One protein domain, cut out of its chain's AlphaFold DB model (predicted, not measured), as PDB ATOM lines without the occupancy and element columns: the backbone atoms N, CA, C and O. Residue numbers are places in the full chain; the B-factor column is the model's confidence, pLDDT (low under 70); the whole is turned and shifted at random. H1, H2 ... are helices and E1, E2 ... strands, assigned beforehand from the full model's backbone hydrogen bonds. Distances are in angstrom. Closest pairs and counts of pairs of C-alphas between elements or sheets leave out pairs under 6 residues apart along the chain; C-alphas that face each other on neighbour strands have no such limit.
ATOM      1  N   GLU A 133      -6.601 -17.741   0.203       45.12
ATOM      2  CA  GLU A 133      -7.990 -18.019  -0.170       45.12
ATOM      3  C   GLU A 133      -8.383 -17.395  -1.509       45.12
ATOM      4  O   GLU A 133      -8.871 -18.123  -2.374       45.12
ATOM      5  N   ALA A 134      -8.077 -16.115  -1.734       43.31
ATOM      6  CA  ALA A 134      -8.321 -15.446  -3.012       43.31
ATOM      7  C   ALA A 134      -7.558 -16.129  -4.159       43.31
ATOM      8  O   ALA A 134      -8.113 -16.382  -5.225       43.31
ATOM      9  N   TYR A 135      -6.315 -16.551  -3.911       45.03
ATOM     10  CA  TYR A 135      -5.515 -17.333  -4.853       45.03
ATOM     11  C   TYR A 135      -6.139 -18.702  -5.159       45.03
ATOM     12  O   TYR A 135      -6.212 -19.112  -6.315       45.03
ATOM     13  N   ARG A 136      -6.620 -19.426  -4.139       49.56
ATOM     14  CA  ARG A 136      -7.295 -20.720  -4.339       49.56
ATOM     15  C   ARG A 136      -8.580 -20.567  -5.146       49.56
ATOM     16  O   ARG A 136      -8.825 -21.405  -6.008       49.56
ATOM     17  N   ARG A 137      -9.358 -19.508  -4.905       48.88
ATOM     18  CA  ARG A 137     -10.577 -19.190  -5.664       48.88
ATOM     19  C   ARG A 137     -10.256 -18.803  -7.109       48.88
ATOM     20  O   ARG A 137     -10.826 -19.387  -8.023       48.88
ATOM     21  N   GLN A 138      -9.267 -17.938  -7.329       48.34
ATOM     22  CA  GLN A 138      -8.819 -17.545  -8.670       48.34
ATOM     23  C   GLN A 138      -8.259 -18.736  -9.471       48.34
ATOM     24  O   GLN A 138      -8.545 -18.902 -10.656       48.34
ATOM     25  N   LYS A 139      -7.484 -19.609  -8.820       43.31
ATOM     26  CA  LYS A 139      -6.932 -20.818  -9.440       43.31
ATOM     27  C   LYS A 139      -8.007 -21.865  -9.729       43.31
ATOM     28  O   LYS A 139      -7.959 -22.496 -10.780       43.31
ATOM     29  N   ALA A 140      -8.984 -22.032  -8.834       51.34
ATOM     30  CA  ALA A 140     -10.152 -22.882  -9.069       51.34
ATOM     31  C   ALA A 140     -11.027 -22.359 -10.224       51.34
ATOM     32  O   ALA A 140     -11.630 -23.158 -10.933       51.34
ATOM     33  N   ALA A 141     -11.031 -21.042 -10.455       48.03
ATOM     34  CA  ALA A 141     -11.705 -20.385 -11.573       48.03
ATOM     35  C   ALA A 141     -10.916 -20.409 -12.905       48.03
ATOM     36  O   ALA A 141     -11.388 -19.854 -13.893       48.03
ATOM     37  N   GLY A 142      -9.749 -21.067 -12.972       38.56
ATOM     38  CA  GLY A 142      -9.074 -21.354 -14.246       38.56
ATOM     39  C   GLY A 142      -7.854 -20.498 -14.606       38.56
ATOM     40  O   GLY A 142      -7.421 -20.555 -15.751       38.56
ATOM     41  N   GLY A 143      -7.249 -19.759 -13.668       37.31
ATOM     42  CA  GLY A 143      -5.836 -19.330 -13.747       37.31
ATOM     43  C   GLY A 143      -5.418 -18.342 -14.853       37.31
ATOM     44  O   GLY A 143      -4.274 -17.892 -14.843       37.31
ATOM     45  N   LEU A 144      -6.297 -17.946 -15.767       41.00
ATOM     46  CA  LEU A 144      -6.174 -16.676 -16.480       41.00
ATOM     47  C   LEU A 144      -6.824 -15.589 -15.618       41.00
ATOM     48  O   LEU A 144      -7.700 -15.903 -14.813       41.00
ATOM     49  N   LEU A 145      -6.412 -14.325 -15.793       47.34
ATOM     50  CA  LEU A 145      -7.242 -13.157 -15.461       47.34
ATOM     51  C   LEU A 145      -8.705 -13.562 -15.646       47.34
ATOM     52  O   LEU A 145      -9.045 -13.987 -16.754       47.34
ATOM     53  N   ALA A 146      -9.499 -13.554 -14.565       51.75
ATOM     54  CA  ALA A 146     -10.903 -13.943 -14.637       51.75
ATOM     55  C   ALA A 146     -11.473 -13.259 -15.876       51.75
ATOM     56  O   ALA A 146     -11.258 -12.060 -16.045       51.75
ATOM     57  N   THR A 147     -12.014 -14.037 -16.814       56.59
ATOM     58  CA  THR A 147     -12.473 -13.508 -18.096       56.59
ATOM     59  C   THR A 147     -13.500 -12.434 -17.799       56.59
ATOM     60  O   THR A 147     -14.642 -12.756 -17.476       56.59
ATOM     61  N   THR A 148     -13.056 -11.180 -17.857       71.69
ATOM     62  CA  THR A 148     -13.848 -10.021 -17.479       71.69
ATOM     63  C   THR A 148     -15.117 -10.032 -18.301       71.69
ATOM     64  O   THR A 148     -15.076  -9.955 -19.535       71.69
ATOM     65  N   THR A 149     -16.258 -10.165 -17.636       86.75
ATOM     66  CA  THR A 149     -17.528 -10.266 -18.352       86.75
ATOM     67  C   THR A 149     -18.014  -8.868 -18.697       86.75
ATOM     68  O   THR A 149     -18.472  -8.121 -17.841       86.75
ATOM     69  N   ILE A 150     -17.911  -8.505 -19.975       88.19
ATOM     70  CA  ILE A 150     -18.246  -7.163 -20.464       88.19
ATOM     71  C   ILE A 150     -19.769  -6.965 -20.506       88.19
ATOM     72  O   ILE A 150     -20.494  -7.682 -21.202       88.19
ATOM     73  N   LEU A 151     -20.253  -5.923 -19.829       90.44
ATOM     74  CA  LEU A 151     -21.676  -5.595 -19.698       90.44
ATOM     75  C   LEU A 151     -22.151  -4.445 -20.598       90.44
ATOM     76  O   LEU A 151     -23.319  -4.071 -20.529       90.44
ATOM     77  N   CYS A 152     -21.306  -3.917 -21.493       86.56
ATOM     78  CA  CYS A 152     -21.658  -2.781 -22.363       86.56
ATOM     79  C   CYS A 152     -23.019  -2.936 -23.073       86.56
ATOM     80  O   CYS A 152     -23.804  -1.998 -23.148       86.56
ATOM     81  N   HIS A 153     -23.323  -4.135 -23.584       87.38
ATOM     82  CA  HIS A 153     -24.555  -4.418 -24.331       87.38
ATOM     83  C   HIS A 153     -25.830  -4.435 -23.465       87.38
ATOM     84  O   HIS A 153     -26.941  -4.520 -23.995       87.38
ATOM     85  N   LYS A 154     -25.679  -4.387 -22.138       89.19
ATOM     86  CA  LYS A 154     -26.769  -4.389 -21.157       89.19
ATOM     87  C   LYS A 154     -26.952  -3.043 -20.464       89.19
ATOM     88  O   LYS A 154     -27.778  -2.939 -19.563       89.19
ATOM     89  N   LEU A 155     -26.214  -2.016 -20.874       87.12
ATOM     90  CA  LEU A 155     -26.400  -0.673 -20.347       87.12
ATOM     91  C   LEU A 155     -27.860  -0.210 -20.480       87.12
ATOM     92  O   LEU A 155     -28.503  -0.419 -21.510       87.12
ATOM     93  N   GLY A 156     -28.389   0.399 -19.417       86.06
ATOM     94  CA  GLY A 156     -29.787   0.816 -19.316       86.06
ATOM     95  C   GLY A 156     -30.786  -0.334 -19.146       86.06
ATOM     96  O   GLY A 156     -31.991  -0.094 -19.163       86.06
ATOM     97  N   ARG A 157     -30.325  -1.583 -18.984       89.06
ATOM     98  CA  ARG A 157     -31.183  -2.762 -18.796       89.06
ATOM     99  C   ARG A 157     -30.989  -3.365 -17.402       89.06
ATOM    100  O   ARG A 157     -29.891  -3.274 -16.849       89.06
ATOM    101  N   PRO A 158     -32.032  -3.999 -16.834       94.56
ATOM    102  CA  PRO A 158     -31.883  -4.807 -15.632       94.56
ATOM    103  C   PRO A 158     -30.886  -5.938 -15.866       94.56
ATOM    104  O   PRO A 158     -30.910  -6.604 -16.905       94.56
ATOM    105  N   HIS A 159     -30.031  -6.168 -14.884       94.94
ATOM    106  CA  HIS A 159     -29.066  -7.252 -14.884       94.94
ATOM    107  C   HIS A 159     -28.870  -7.758 -13.459       94.94
ATOM    108  O   HIS A 159     -28.963  -6.990 -12.501       94.94
ATOM    109  N   THR A 160     -28.663  -9.063 -13.324       94.44
ATOM    110  CA  THR A 160     -28.494  -9.721 -12.028       94.44
ATOM    111  C   THR A 160     -27.014  -9.936 -11.764       94.44
ATOM    112  O   THR A 160     -26.297 -10.453 -12.623       94.44
ATOM    113  N   GLY A 161     -26.576  -9.519 -10.584       90.88
ATOM    114  CA  GLY A 161     -25.225  -9.715 -10.091       90.88
ATOM    115  C   GLY A 161     -25.215 -10.618  -8.872       90.88
ATOM    116  O   GLY A 161     -26.260 -10.868  -8.259       90.88
ATOM    117  N   TYR A 162     -24.029 -11.122  -8.565       92.00
ATOM    118  CA  TYR A 162     -23.775 -12.141  -7.558       92.00
ATOM    119  C   TYR A 162     -22.554 -11.734  -6.748       92.00
ATOM    120  O   TYR A 162     -21.488 -11.516  -7.307       92.00
ATOM    121  N   PHE A 163     -22.698 -11.647  -5.435       87.62
ATOM    122  CA  PHE A 163     -21.624 -11.170  -4.566       87.62
ATOM    123  C   PHE A 163     -21.661 -11.885  -3.223       87.62
ATOM    124  O   PHE A 163     -22.666 -12.494  -2.848       87.62
ATOM    125  N   THR A 164     -20.560 -11.821  -2.493       85.38
ATOM    126  CA  THR A 164     -20.456 -12.306  -1.124       85.38
ATOM    127  C   THR A 164     -20.471 -11.111  -0.184       85.38
ATOM    128  O   THR A 164     -19.793 -10.120  -0.409       85.38
ATOM    129  N   ALA A 165     -21.259 -11.191   0.881       86.44
ATOM    130  CA  ALA A 165     -21.256 -10.197   1.944       86.44
ATOM    131  C   ALA A 165     -21.561 -10.897   3.267       86.44
ATOM    132  O   ALA A 165     -22.431 -11.769   3.322       86.44
ATOM    133  N   ARG A 166     -20.847 -10.527   4.337       88.75
ATOM    134  CA  ARG A 166     -21.014 -11.113   5.683       88.75
ATOM    135  C   ARG A 166     -20.878 -12.642   5.712       88.75
ATOM    136  O   ARG A 166     -21.530 -13.318   6.503       88.75
ATOM    137  N   GLY A 167     -20.038 -13.192   4.835       84.38
ATOM    138  CA  GLY A 167     -19.819 -14.637   4.703       84.38
ATOM    139  C   GLY A 167     -20.930 -15.408   3.979       84.38
ATOM    140  O   GLY A 167     -20.846 -16.632   3.890       84.38
ATOM    141  N   GLU A 168     -21.940 -14.724   3.440       84.00
ATOM    142  CA  GLU A 168     -23.055 -15.321   2.700       84.00
ATOM    143  C   GLU A 168     -23.049 -14.869   1.237       84.00
ATOM    144  O   GLU A 168     -22.585 -13.777   0.913       84.00
ATOM    145  N   SER A 169     -23.573 -15.710   0.343       89.06
ATOM    146  CA  SER A 169     -23.730 -15.374  -1.075       89.06
ATOM    147  C   SER A 169     -25.090 -14.737  -1.336       89.06
ATOM    148  O   SER A 169     -26.128 -15.268  -0.940       89.06
ATOM    149  N   TRP A 170     -25.079 -13.634  -2.072       90.19
ATOM    150  CA  TRP A 170     -26.239 -12.824  -2.402       90.19
ATOM    151  C   TRP A 170     -26.403 -12.699  -3.913       90.19
ATOM    152  O   TRP A 170     -25.451 -12.820  -4.683       90.19
ATOM    153  N   GLN A 171     -27.638 -12.427  -4.329       93.00
ATOM    154  CA  GLN A 171     -27.951 -12.030  -5.695       93.00
ATOM    155  C   GLN A 171     -28.891 -10.830  -5.674       93.00
ATOM    156  O   GLN A 171     -29.839 -10.782  -4.886       93.00
ATOM    157  N   GLN A 172     -28.656  -9.869  -6.558       91.38
ATOM    158  CA  GLN A 172     -29.499  -8.686  -6.676       91.38
ATOM    159  C   GLN A 172     -29.591  -8.249  -8.132       91.38
ATOM    160  O   GLN A 172     -28.651  -8.403  -8.908       91.38
ATOM    161  N   THR A 173     -30.756  -7.728  -8.519       93.38
ATOM    162  CA  THR A 173     -30.985  -7.198  -9.866       93.38
ATOM    163  C   THR A 173     -31.061  -5.680  -9.812       93.38
ATOM    164  O   THR A 173     -31.873  -5.132  -9.068       93.38
ATOM    165  N   MET A 174     -30.234  -5.010 -10.612       93.12
ATOM    166  CA  MET A 174     -30.217  -3.552 -10.772       93.12
ATOM    167  C   MET A 174     -30.032  -3.175 -12.243       93.12
ATOM    168  O   MET A 174     -29.644  -3.997 -13.070       93.12
ATOM    169  N   VAL A 175     -30.351  -1.928 -12.587       91.44
ATOM    170  CA  VAL A 175     -30.135  -1.402 -13.940       91.44
ATOM    171  C   VAL A 175     -28.678  -0.965 -14.082       91.44
ATOM    172  O   VAL A 175     -28.215  -0.108 -13.326       91.44
ATOM    173  N   ILE A 176     -27.963  -1.530 -15.058       89.62
ATOM    174  CA  ILE A 176     -26.566  -1.161 -15.338       89.62
ATOM    175  C   ILE A 176     -26.517   0.260 -15.900       89.62
ATOM    176  O   ILE A 176     -27.276   0.595 -16.812       89.62
ATOM    177  N   GLY A 177     -25.598   1.083 -15.393       83.19
ATOM    178  CA  GLY A 177     -25.447   2.472 -15.821       83.19
ATOM    179  C   GLY A 177     -26.599   3.372 -15.364       83.19
ATOM    180  O   GLY A 177     -26.908   4.343 -16.039       83.19
ATOM    181  N   SER A 178     -27.273   3.047 -14.255       78.62
ATOM    182  CA  SER A 178     -28.290   3.923 -13.650       78.62
ATOM    183  C   SER A 178     -27.674   5.163 -12.959       78.62
ATOM    184  O   SER A 178     -26.488   5.435 -13.142       78.62
ATOM    185  N   HIS A 179     -28.452   5.935 -12.182       63.88
ATOM    186  CA  HIS A 179     -28.082   7.246 -11.603       63.88
ATOM    187  C   HIS A 179     -26.832   7.289 -10.688       63.88
ATOM    188  O   HIS A 179     -26.453   8.371 -10.254       63.88
ATOM    189  N   GLU A 180     -26.143   6.170 -10.462       67.44
ATOM    190  CA  GLU A 180     -24.867   6.085  -9.729       67.44
ATOM    191  C   GLU A 180     -23.796   5.302 -10.516       67.44
ATOM    192  O   GLU A 180     -22.882   4.734  -9.936       67.44
ATOM    193  N   CYS A 181     -23.955   5.208 -11.843       79.69
ATOM    194  CA  CYS A 181     -23.203   4.335 -12.750       79.69
ATOM    195  C   CYS A 181     -22.898   2.927 -12.215       79.69
ATOM    196  O   CYS A 181     -21.799   2.403 -12.367       79.69
ATOM    197  N   THR A 182     -23.933   2.269 -11.694       90.69
ATOM    198  CA  THR A 182     -23.888   0.860 -11.289       90.69
ATOM    199  C   THR A 182     -23.283  -0.020 -12.390       90.69
ATOM    200  O   THR A 182     -23.774  -0.040 -13.525       90.69
ATOM    201  N   GLY A 183     -22.236  -0.765 -12.058       90.06
ATOM    202  CA  GLY A 183     -21.468  -1.624 -12.952       90.06
ATOM    203  C   GLY A 183     -20.314  -0.948 -13.677       90.06
ATOM    204  O   GLY A 183     -19.647  -1.622 -14.464       90.06
ATOM    205  N   LYS A 184     -20.080   0.351 -13.462       90.38
ATOM    206  CA  LYS A 184     -18.979   1.089 -14.087       90.38
ATOM    207  C   LYS A 184     -17.697   0.875 -13.297       90.38
ATOM    208  O   LYS A 184     -17.626   1.148 -12.107       90.38
ATOM    209  N   CYS A 185     -16.646   0.465 -13.985       86.50
ATOM    210  CA  CYS A 185     -15.328   0.355 -13.392       86.50
ATOM    211  C   CYS A 185     -14.623   1.717 -13.316       86.50
ATOM    212  O   CYS A 185     -14.680   2.521 -14.253       86.50
ATOM    213  N   GLY A 186     -13.871   1.931 -12.234       77.44
ATOM    214  CA  GLY A 186     -13.010   3.098 -12.058       77.44
ATOM    215  C   GLY A 186     -13.703   4.306 -11.427       77.44
ATOM    216  O   GLY A 186     -14.775   4.216 -10.838       77.44
ATOM    217  N   LYS A 187     -13.055   5.473 -11.506       67.19
ATOM    218  CA  LYS A 187     -13.606   6.717 -10.951       67.19
ATOM    219  C   LYS A 187     -14.728   7.271 -11.834       67.19
ATOM    220  O   LYS A 187     -14.589   7.333 -13.051       67.19
ATOM    221  N   GLY A 188     -15.754   7.834 -11.194       59.34
ATOM    222  CA  GLY A 188     -16.576   8.881 -11.810       59.34
ATOM    223  C   GLY A 188     -18.059   8.564 -11.977       59.34
ATOM    224  O   GLY A 188     -18.534   8.449 -13.109       59.34
ATOM    225  N   CYS A 189     -18.775   8.574 -10.851       61.44
ATOM    226  CA  CYS A 189     -20.240   8.679 -10.780       61.44
ATOM    227  C   CYS A 189     -20.699   9.935 -10.026       61.44
ATOM    228  O   CYS A 189     -21.734   9.948  -9.372       61.44
ATOM    229  N   GLY A 190     -19.880  10.991 -10.085       52.34
ATOM    230  CA  GLY A 190     -20.247  12.314  -9.583       52.34
ATOM    231  C   GLY A 190     -21.188  13.055 -10.538       52.34
ATOM    232  O   GLY A 190     -21.494  12.558 -11.619       52.34
ATOM    233  N   LEU A 191     -21.584  14.272 -10.152       44.09
ATOM    234  CA  LEU A 191     -22.543  15.135 -10.868       44.09
ATOM    235  C   LEU A 191     -22.230  15.349 -12.366       44.09
ATOM    236  O   LEU A 191     -23.152  15.602 -13.137       44.09
ATOM    237  N   ASP A 192     -20.968  15.184 -12.773       46.25
ATOM    238  CA  ASP A 192     -20.483  15.402 -14.143       46.25
ATOM    239  C   ASP A 192     -20.140  14.096 -14.896       46.25
ATOM    240  O   ASP A 192     -19.664  14.123 -16.032       46.25
ATOM    241  N   GLY A 193     -20.320  12.933 -14.263       56.47
ATOM    242  CA  GLY A 193     -19.959  11.638 -14.836       56.47
ATOM    243  C   GLY A 193     -21.006  11.145 -15.829       56.47
ATOM    244  O   GLY A 193     -22.077  10.700 -15.427       56.47
ATOM    245  N   ASP A 194     -20.694  11.156 -17.128       66.75
ATOM    246  CA  ASP A 194     -21.562  10.530 -18.129       66.75
ATOM    247  C   ASP A 194     -21.592   9.009 -17.907       66.75
ATOM    248  O   ASP A 194     -20.625   8.294 -18.183       66.75
ATOM    249  N   TRP A 195     -22.712   8.497 -17.394       69.88
ATOM    250  CA  TRP A 195     -22.946   7.059 -17.241       69.88
ATOM    251  C   TRP A 195     -22.976   6.348 -18.602       69.88
ATOM    252  O   TRP A 195     -22.784   5.138 -18.683       69.88
ATOM    253  N   ARG A 196     -23.145   7.072 -19.711       66.31
ATOM    254  CA  ARG A 196     -23.117   6.481 -21.056       66.31
ATOM    255  C   ARG A 196     -21.706   6.131 -21.535       66.31
ATOM    256  O   ARG A 196     -21.566   5.517 -22.596       66.31
ATOM    257  N   GLN A 197     -20.681   6.505 -20.766       70.88
ATOM    258  CA  GLN A 197     -19.274   6.313 -21.093       70.88
ATOM    259  C   GLN A 197     -18.530   5.638 -19.938       70.88
ATOM    260  O   GLN A 197     -18.653   6.023 -18.771       70.88
ATOM    261  N   GLY A 198     -17.722   4.632 -20.265       80.81
ATOM    262  CA  GLY A 198     -16.865   3.950 -19.298       80.81
ATOM    263  C   GLY A 198     -16.741   2.461 -19.568       80.81
ATOM    264  O   GLY A 198     -17.318   1.938 -20.513       80.81
ATOM    265  N   GLN A 199     -15.973   1.771 -18.739       87.19
ATOM    266  CA  GLN A 199     -15.878   0.315 -18.766       87.19
ATOM    267  C   GLN A 199     -16.977  -0.260 -17.881       87.19
ATOM    268  O   GLN A 199     -17.118   0.173 -16.742       87.19
ATOM    269  N   TYR A 200     -17.736  -1.225 -18.391       89.88
ATOM    270  CA  TYR A 200     -18.788  -1.890 -17.627       89.88
ATOM    271  C   TYR A 200     -18.553  -3.386 -17.608       89.88
ATOM    272  O   TYR A 200     -18.500  -4.016 -18.671       89.88
ATOM    273  N   THR A 201     -18.435  -3.953 -16.411       92.44
ATOM    274  CA  THR A 201     -18.137  -5.375 -16.234       92.44
ATOM    275  C   THR A 201     -18.964  -5.983 -15.116       92.44
ATOM    276  O   THR A 201     -19.484  -5.273 -14.255       92.44
ATOM    277  N   GLN A 202     -19.111  -7.306 -15.151       93.25
ATOM    278  CA  GLN A 202     -19.816  -8.060 -14.118       93.25
ATOM    279  C   GLN A 202     -19.182  -7.844 -12.749       93.25
ATOM    280  O   GLN A 202     -19.887  -7.638 -11.775       93.25
ATOM    281  N   GLU A 203     -17.860  -7.814 -12.693       91.00
ATOM    282  CA  GLU A 203     -17.106  -7.735 -11.452       91.00
ATOM    283  C   GLU A 203     -17.286  -6.368 -10.777       91.00
ATOM    284  O   GLU A 203     -17.522  -6.297  -9.576       91.00
ATOM    285  N   CYS A 204     -17.257  -5.280 -11.555       92.12
ATOM    286  CA  CYS A 204     -17.570  -3.945 -11.041       92.12
ATOM    287  C   CYS A 204     -19.045  -3.834 -10.621       92.12
ATOM    288  O   CYS A 204     -19.355  -3.193  -9.624       92.12
ATOM    289  N   PHE A 205     -19.955  -4.506 -11.334       93.81
ATOM    290  CA  PHE A 205     -21.371  -4.552 -10.964       93.81
ATOM    291  C   PHE A 205     -21.607  -5.296  -9.649       93.81
ATOM    292  O   PHE A 205     -22.333  -4.803  -8.794       93.81
ATOM    293  N   ASP A 206     -20.964  -6.444  -9.457       93.62
ATOM    294  CA  ASP A 206     -21.065  -7.235  -8.232       93.62
ATOM    295  C   ASP A 206     -20.476  -6.482  -7.027       93.62
ATOM    296  O   ASP A 206     -21.070  -6.483  -5.945       93.62
ATOM    297  N   HIS A 207     -19.369  -5.756  -7.225       92.38
ATOM    298  CA  HIS A 207     -18.786  -4.881  -6.202       92.38
ATOM    299  C   HIS A 207     -19.727  -3.738  -5.806       92.38
ATOM    300  O   HIS A 207     -19.960  -3.533  -4.614       92.38
ATOM    301  N   ASP A 208     -20.348  -3.060  -6.774       93.31
ATOM    302  CA  ASP A 208     -21.328  -2.002  -6.503       93.31
ATOM    303  C   ASP A 208     -22.552  -2.526  -5.734       93.31
ATOM    304  O   ASP A 208     -23.059  -1.858  -4.824       93.31
ATOM    305  N   LEU A 209     -23.032  -3.732  -6.066       93.12
ATOM    306  CA  LEU A 209     -24.128  -4.384  -5.340       93.12
ATOM    307  C   LEU A 209     -23.737  -4.684  -3.890       93.12
ATOM    308  O   LEU A 209     -24.512  -4.386  -2.974       93.12
ATOM    309  N   CYS A 210     -22.526  -5.203  -3.672       92.88
ATOM    310  CA  CYS A 210     -22.007  -5.432  -2.329       92.88
ATOM    311  C   CYS A 210     -21.929  -4.121  -1.537       92.88
ATOM    312  O   CYS A 210     -22.513  -4.030  -0.456       92.88
ATOM    313  N   CYS A 211     -21.332  -3.070  -2.109       91.94
ATOM    314  CA  CYS A 211     -21.232  -1.748  -1.480       91.94
ATOM    315  C   CYS A 211     -22.609  -1.161  -1.148       91.94
ATOM    316  O   CYS A 211     -22.814  -0.563  -0.088       91.94
ATOM    317  N   THR A 212     -23.588  -1.355  -2.035       91.81
ATOM    318  CA  THR A 212     -24.969  -0.911  -1.823       91.81
ATOM    319  C   THR A 212     -25.594  -1.588  -0.605       91.81
ATOM    320  O   THR A 212     -26.298  -0.921   0.164       91.81
ATOM    321  N   MET A 213     -25.334  -2.883  -0.409       93.00
ATOM    322  CA  MET A 213     -25.855  -3.673   0.707       93.00
ATOM    323  C   MET A 213     -25.126  -3.389   2.025       93.00
ATOM    324  O   MET A 213     -25.774  -3.174   3.051       93.00
ATOM    325  N   THR A 214     -23.795  -3.407   2.016       91.12
ATOM    326  CA  THR A 214     -22.960  -3.329   3.227       91.12
ATOM    327  C   THR A 214     -22.725  -1.896   3.685       91.12
ATOM    328  O   THR A 214     -22.512  -1.671   4.873       91.12
ATOM    329  N   LYS A 215     -22.829  -0.925   2.765       91.38
ATOM    330  CA  LYS A 215     -22.387   0.471   2.932       91.38
ATOM    331  C   LYS A 215     -20.875   0.610   3.124       91.38
ATOM    332  O   LYS A 215     -20.411   1.639   3.610       91.38
ATOM    333  N   GLU A 216     -20.114  -0.390   2.692       83.88
ATOM    334  CA  GLU A 216     -18.657  -0.423   2.761       83.88
ATOM    335  C   GLU A 216     -18.067  -0.572   1.360       83.88
ATOM    336  O   GLU A 216     -18.523  -1.394   0.578       83.88
ATOM    337  N   ASN A 217     -17.031   0.211   1.046       79.50
ATOM    338  CA  ASN A 217     -16.331   0.114  -0.241       79.50
ATOM    339  C   ASN A 217     -15.279  -1.018  -0.257       79.50
ATOM    340  O   ASN A 217     -14.890  -1.533  -1.302       79.50
ATOM    341  N   MET A 218     -14.789  -1.366   0.933       77.25
ATOM    342  CA  MET A 218     -13.760  -2.362   1.228       77.25
ATOM    343  C   MET A 218     -14.122  -3.008   2.571       77.25
ATOM    344  O   MET A 218     -14.706  -2.324   3.407       77.25
ATOM    345  N   GLY A 219     -13.756  -4.273   2.796       88.62
ATOM    346  CA  GLY A 219     -14.161  -5.040   3.979       88.62
ATOM    347  C   GLY A 219     -14.900  -6.295   3.544       88.62
ATOM    348  O   GLY A 219     -14.309  -7.138   2.870       88.62
ATOM    349  N   ASP A 220     -16.199  -6.372   3.843       85.25
ATOM    350  CA  ASP A 220     -17.062  -7.480   3.397       85.25
ATOM    351  C   ASP A 220     -17.064  -7.677   1.868       85.25
ATOM    352  O   ASP A 220     -17.349  -8.777   1.409       85.25
ATOM    353  N   CYS A 221     -16.715  -6.632   1.106       85.19
ATOM    354  CA  CYS A 221     -16.675  -6.610  -0.360       85.19
ATOM    355  C   CYS A 221     -15.256  -6.730  -0.954       85.19
ATOM    356  O   CYS A 221     -15.032  -6.327  -2.097       85.19
ATOM    357  N   GLU A 222     -14.255  -7.176  -0.180       84.56
ATOM    358  CA  GLU A 222     -12.853  -7.227  -0.639       84.56
ATOM    359  C   GLU A 222     -12.659  -8.150  -1.857       84.56
ATOM    360  O   GLU A 222     -11.919  -7.805  -2.781       84.56
ATOM    361  N   ASP A 223     -13.328  -9.302  -1.890       81.69
ATOM    362  CA  ASP A 223     -13.198 -10.252  -3.000       81.69
ATOM    363  C   ASP A 223     -13.722  -9.646  -4.313       81.69
ATOM    364  O   ASP A 223     -13.048  -9.702  -5.350       81.69
ATOM    365  N   GLU A 224     -14.888  -9.000  -4.262       85.25
ATOM    366  CA  GLU A 224     -15.487  -8.290  -5.389       85.25
ATOM    367  C   GLU A 224     -14.639  -7.084  -5.795       85.25
ATOM    368  O   GLU A 224     -14.476  -6.839  -6.987       85.25
ATOM    369  N   PHE A 225     -14.031  -6.372  -4.842       86.00
ATOM    370  CA  PHE A 225     -13.119  -5.267  -5.143       86.00
ATOM    371  C   PHE A 225     -11.927  -5.740  -5.984       86.00
ATOM    372  O   PHE A 225     -11.575  -5.114  -6.989       86.00
ATOM    373  N   TRP A 226     -11.304  -6.863  -5.616       82.12
ATOM    374  CA  TRP A 226     -10.177  -7.410  -6.375       82.12
ATOM    375  C   TRP A 226     -10.595  -7.926  -7.755       82.12
ATOM    376  O   TRP A 226      -9.852  -7.748  -8.725       82.12
ATOM    377  N   ALA A 227     -11.787  -8.515  -7.872       80.06
ATOM    378  CA  ALA A 227     -12.353  -8.901  -9.161       80.06
ATOM    379  C   ALA A 227     -12.629  -7.667 -10.045       80.06
ATOM    380  O   ALA A 227     -12.211  -7.624 -11.206       80.06
ATOM    381  N   ALA A 228     -13.251  -6.630  -9.481       84.69
ATOM    382  CA  ALA A 228     -13.562  -5.369 -10.150       84.69
ATOM    383  C   ALA A 228     -12.296  -4.642 -10.617       84.69
ATOM    384  O   ALA A 228     -12.254  -4.118 -11.730       84.69
ATOM    385  N   ALA A 229     -11.222  -4.674  -9.822       80.94
ATOM    386  CA  ALA A 229      -9.925  -4.131 -10.215       80.94
ATOM    387  C   ALA A 229      -9.370  -4.824 -11.472       80.94
ATOM    388  O   ALA A 229      -8.870  -4.151 -12.370       80.94
ATOM    389  N   SER A 230      -9.507  -6.149 -11.594       73.50
ATOM    390  CA  SER A 230      -9.149  -6.857 -12.832       73.50
ATOM    391  C   SER A 230     -10.010  -6.395 -14.012       73.50
ATOM    392  O   SER A 230      -9.492  -6.188 -15.113       73.50
ATOM    393  N   GLY A 231     -11.309  -6.188 -13.779       69.88
ATOM    394  CA  GLY A 231     -12.248  -5.706 -14.790       69.88
ATOM    395  C   GLY A 231     -11.890  -4.315 -15.311       69.88
ATOM    396  O   GLY A 231     -11.762  -4.120 -16.518       69.88
ATOM    397  N   PHE A 232     -11.602  -3.379 -14.406       77.00
ATOM    398  CA  PHE A 232     -11.141  -2.024 -14.721       77.00
ATOM    399  C   PHE A 232      -9.899  -2.005 -15.626       77.00
ATOM    400  O   PHE A 232      -9.781  -1.199 -16.545       77.00
ATOM    401  N   LEU A 233      -8.965  -2.923 -15.395       70.00
ATOM    402  CA  LEU A 233      -7.695  -2.948 -16.119       70.00
ATOM    403  C   LEU A 233      -7.769  -3.598 -17.496       70.00
ATOM    404  O   LEU A 233      -6.874  -3.398 -18.314       70.00
ATOM    405  N   THR A 234      -8.793  -4.411 -17.745       71.94
ATOM    406  CA  THR A 234      -8.838  -5.290 -18.921       71.94
ATOM    407  C   THR A 234     -10.049  -5.058 -19.814       71.94
ATOM    408  O   THR A 234     -10.022  -5.446 -20.982       71.94
ATOM    409  N   ALA A 235     -11.104  -4.415 -19.310       73.94
ATOM    410  CA  ALA A 235     -12.312  -4.174 -20.082       73.94
ATOM    411  C   ALA A 235     -12.129  -3.060 -21.127       73.94
ATOM    412  O   ALA A 235     -11.504  -2.032 -20.852       73.94
ATOM    413  N   PRO A 236     -12.723  -3.205 -22.323       76.19
ATOM    414  CA  PRO A 236     -12.805  -2.114 -23.279       76.19
ATOM    415  C   PRO A 236     -13.766  -1.024 -22.787       76.19
ATOM    416  O   PRO A 236     -14.714  -1.289 -22.042       76.19
ATOM    417  N   LEU A 237     -13.554   0.206 -23.255       77.62
ATOM    418  CA  LEU A 237     -14.504   1.297 -23.050       77.62
ATOM    419  C   LEU A 237     -15.811   1.001 -23.796       77.62
ATOM    420  O   LEU A 237     -15.822   0.788 -25.010       77.62
ATOM    421  N   CYS A 238     -16.919   1.032 -23.069       77.75
ATOM    422  CA  CYS A 238     -18.255   1.068 -23.629       77.75
ATOM    423  C   CYS A 238     -18.564   2.493 -24.095       77.75
ATOM    424  O   CYS A 238     -18.359   3.465 -23.365       77.75
ATOM    425  N   MET A 239     -19.121   2.600 -25.295       66.25
ATOM    426  CA  MET A 239     -19.788   3.807 -25.767       66.25
ATOM    427  C   MET A 239     -21.236   3.433 -26.058       66.25
ATOM    428  O   MET A 239     -21.476   2.489 -26.819       66.25
ATOM    429  N   PHE A 240     -22.207   4.153 -25.491       60.94
ATOM    430  CA  PHE A 240     -23.550   4.125 -26.066       60.94
ATOM    431  C   PHE A 240     -23.443   4.602 -27.512       60.94
ATOM    432  O   PHE A 240     -23.130   5.762 -27.770       60.94
TER     433      PHE A 240
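Overview. This is residues 133 to 240 of the 247 residues of an uncharacterized protein of Proteobacteria bacterium (UniProt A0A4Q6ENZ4). A hairpin of two strands, E1 and E2, packs on one side of helix H2, and H3 folds back along H2. H1 and the loop of residues 187 to 194 lie at opposite ends. The 108 printed residues run H1 E1 E2 E3 H2 H3, mixed in class, E1 and E2 antiparallel; compact, radius of gyration 13.2 A, spans 38 by 29 by 22 A.

Arrangement. E1, residues 158 to 165, and E2, 168 to 175, form an antiparallel hairpin; N 161 and O 172 are 2.9 A apart, within hydrogen-bond range. H2, residues 202 to 214, comes closest to E1 at the C-alphas of Asp 206 and Gly 161, 5.2 A. H3, residues 222 to 234, touches H2 in a helical hairpin, closest C-alphas Ala 228 and Cys 204, 4.3 A, opposite ways at a shallow tilt of 32 degrees, only just short of steep. H1, residues 133 to 140, is close to H3 but not clearly touching, closest C-alphas Ala 134 and Asp 223, 7.1 A. E3, residues 197 to 200, pairs with no named strand. Every O i to N i+4 pair in H1, H2 and H3 is within hydrogen-bond range.

Along the chain. E1 measures 21.2 A, E2 22.8 A, H2 18.3 A and H3 18.8 A from first to last C-alpha. H1 begins at C-alpha 133 (-7.990, -18.019, -0.170); H3 ends at C-alpha 234 (-8.838, -5.290, -18.921).

Size, cuts and confidence. The farthest C-alphas, Ala 140 and Leu 191, are 40.0 A apart. The printed part has no cut; links H1 to E1 and E2 to E3 are long. pLDDT is under 70 in 30 residues, among them 133 to 147.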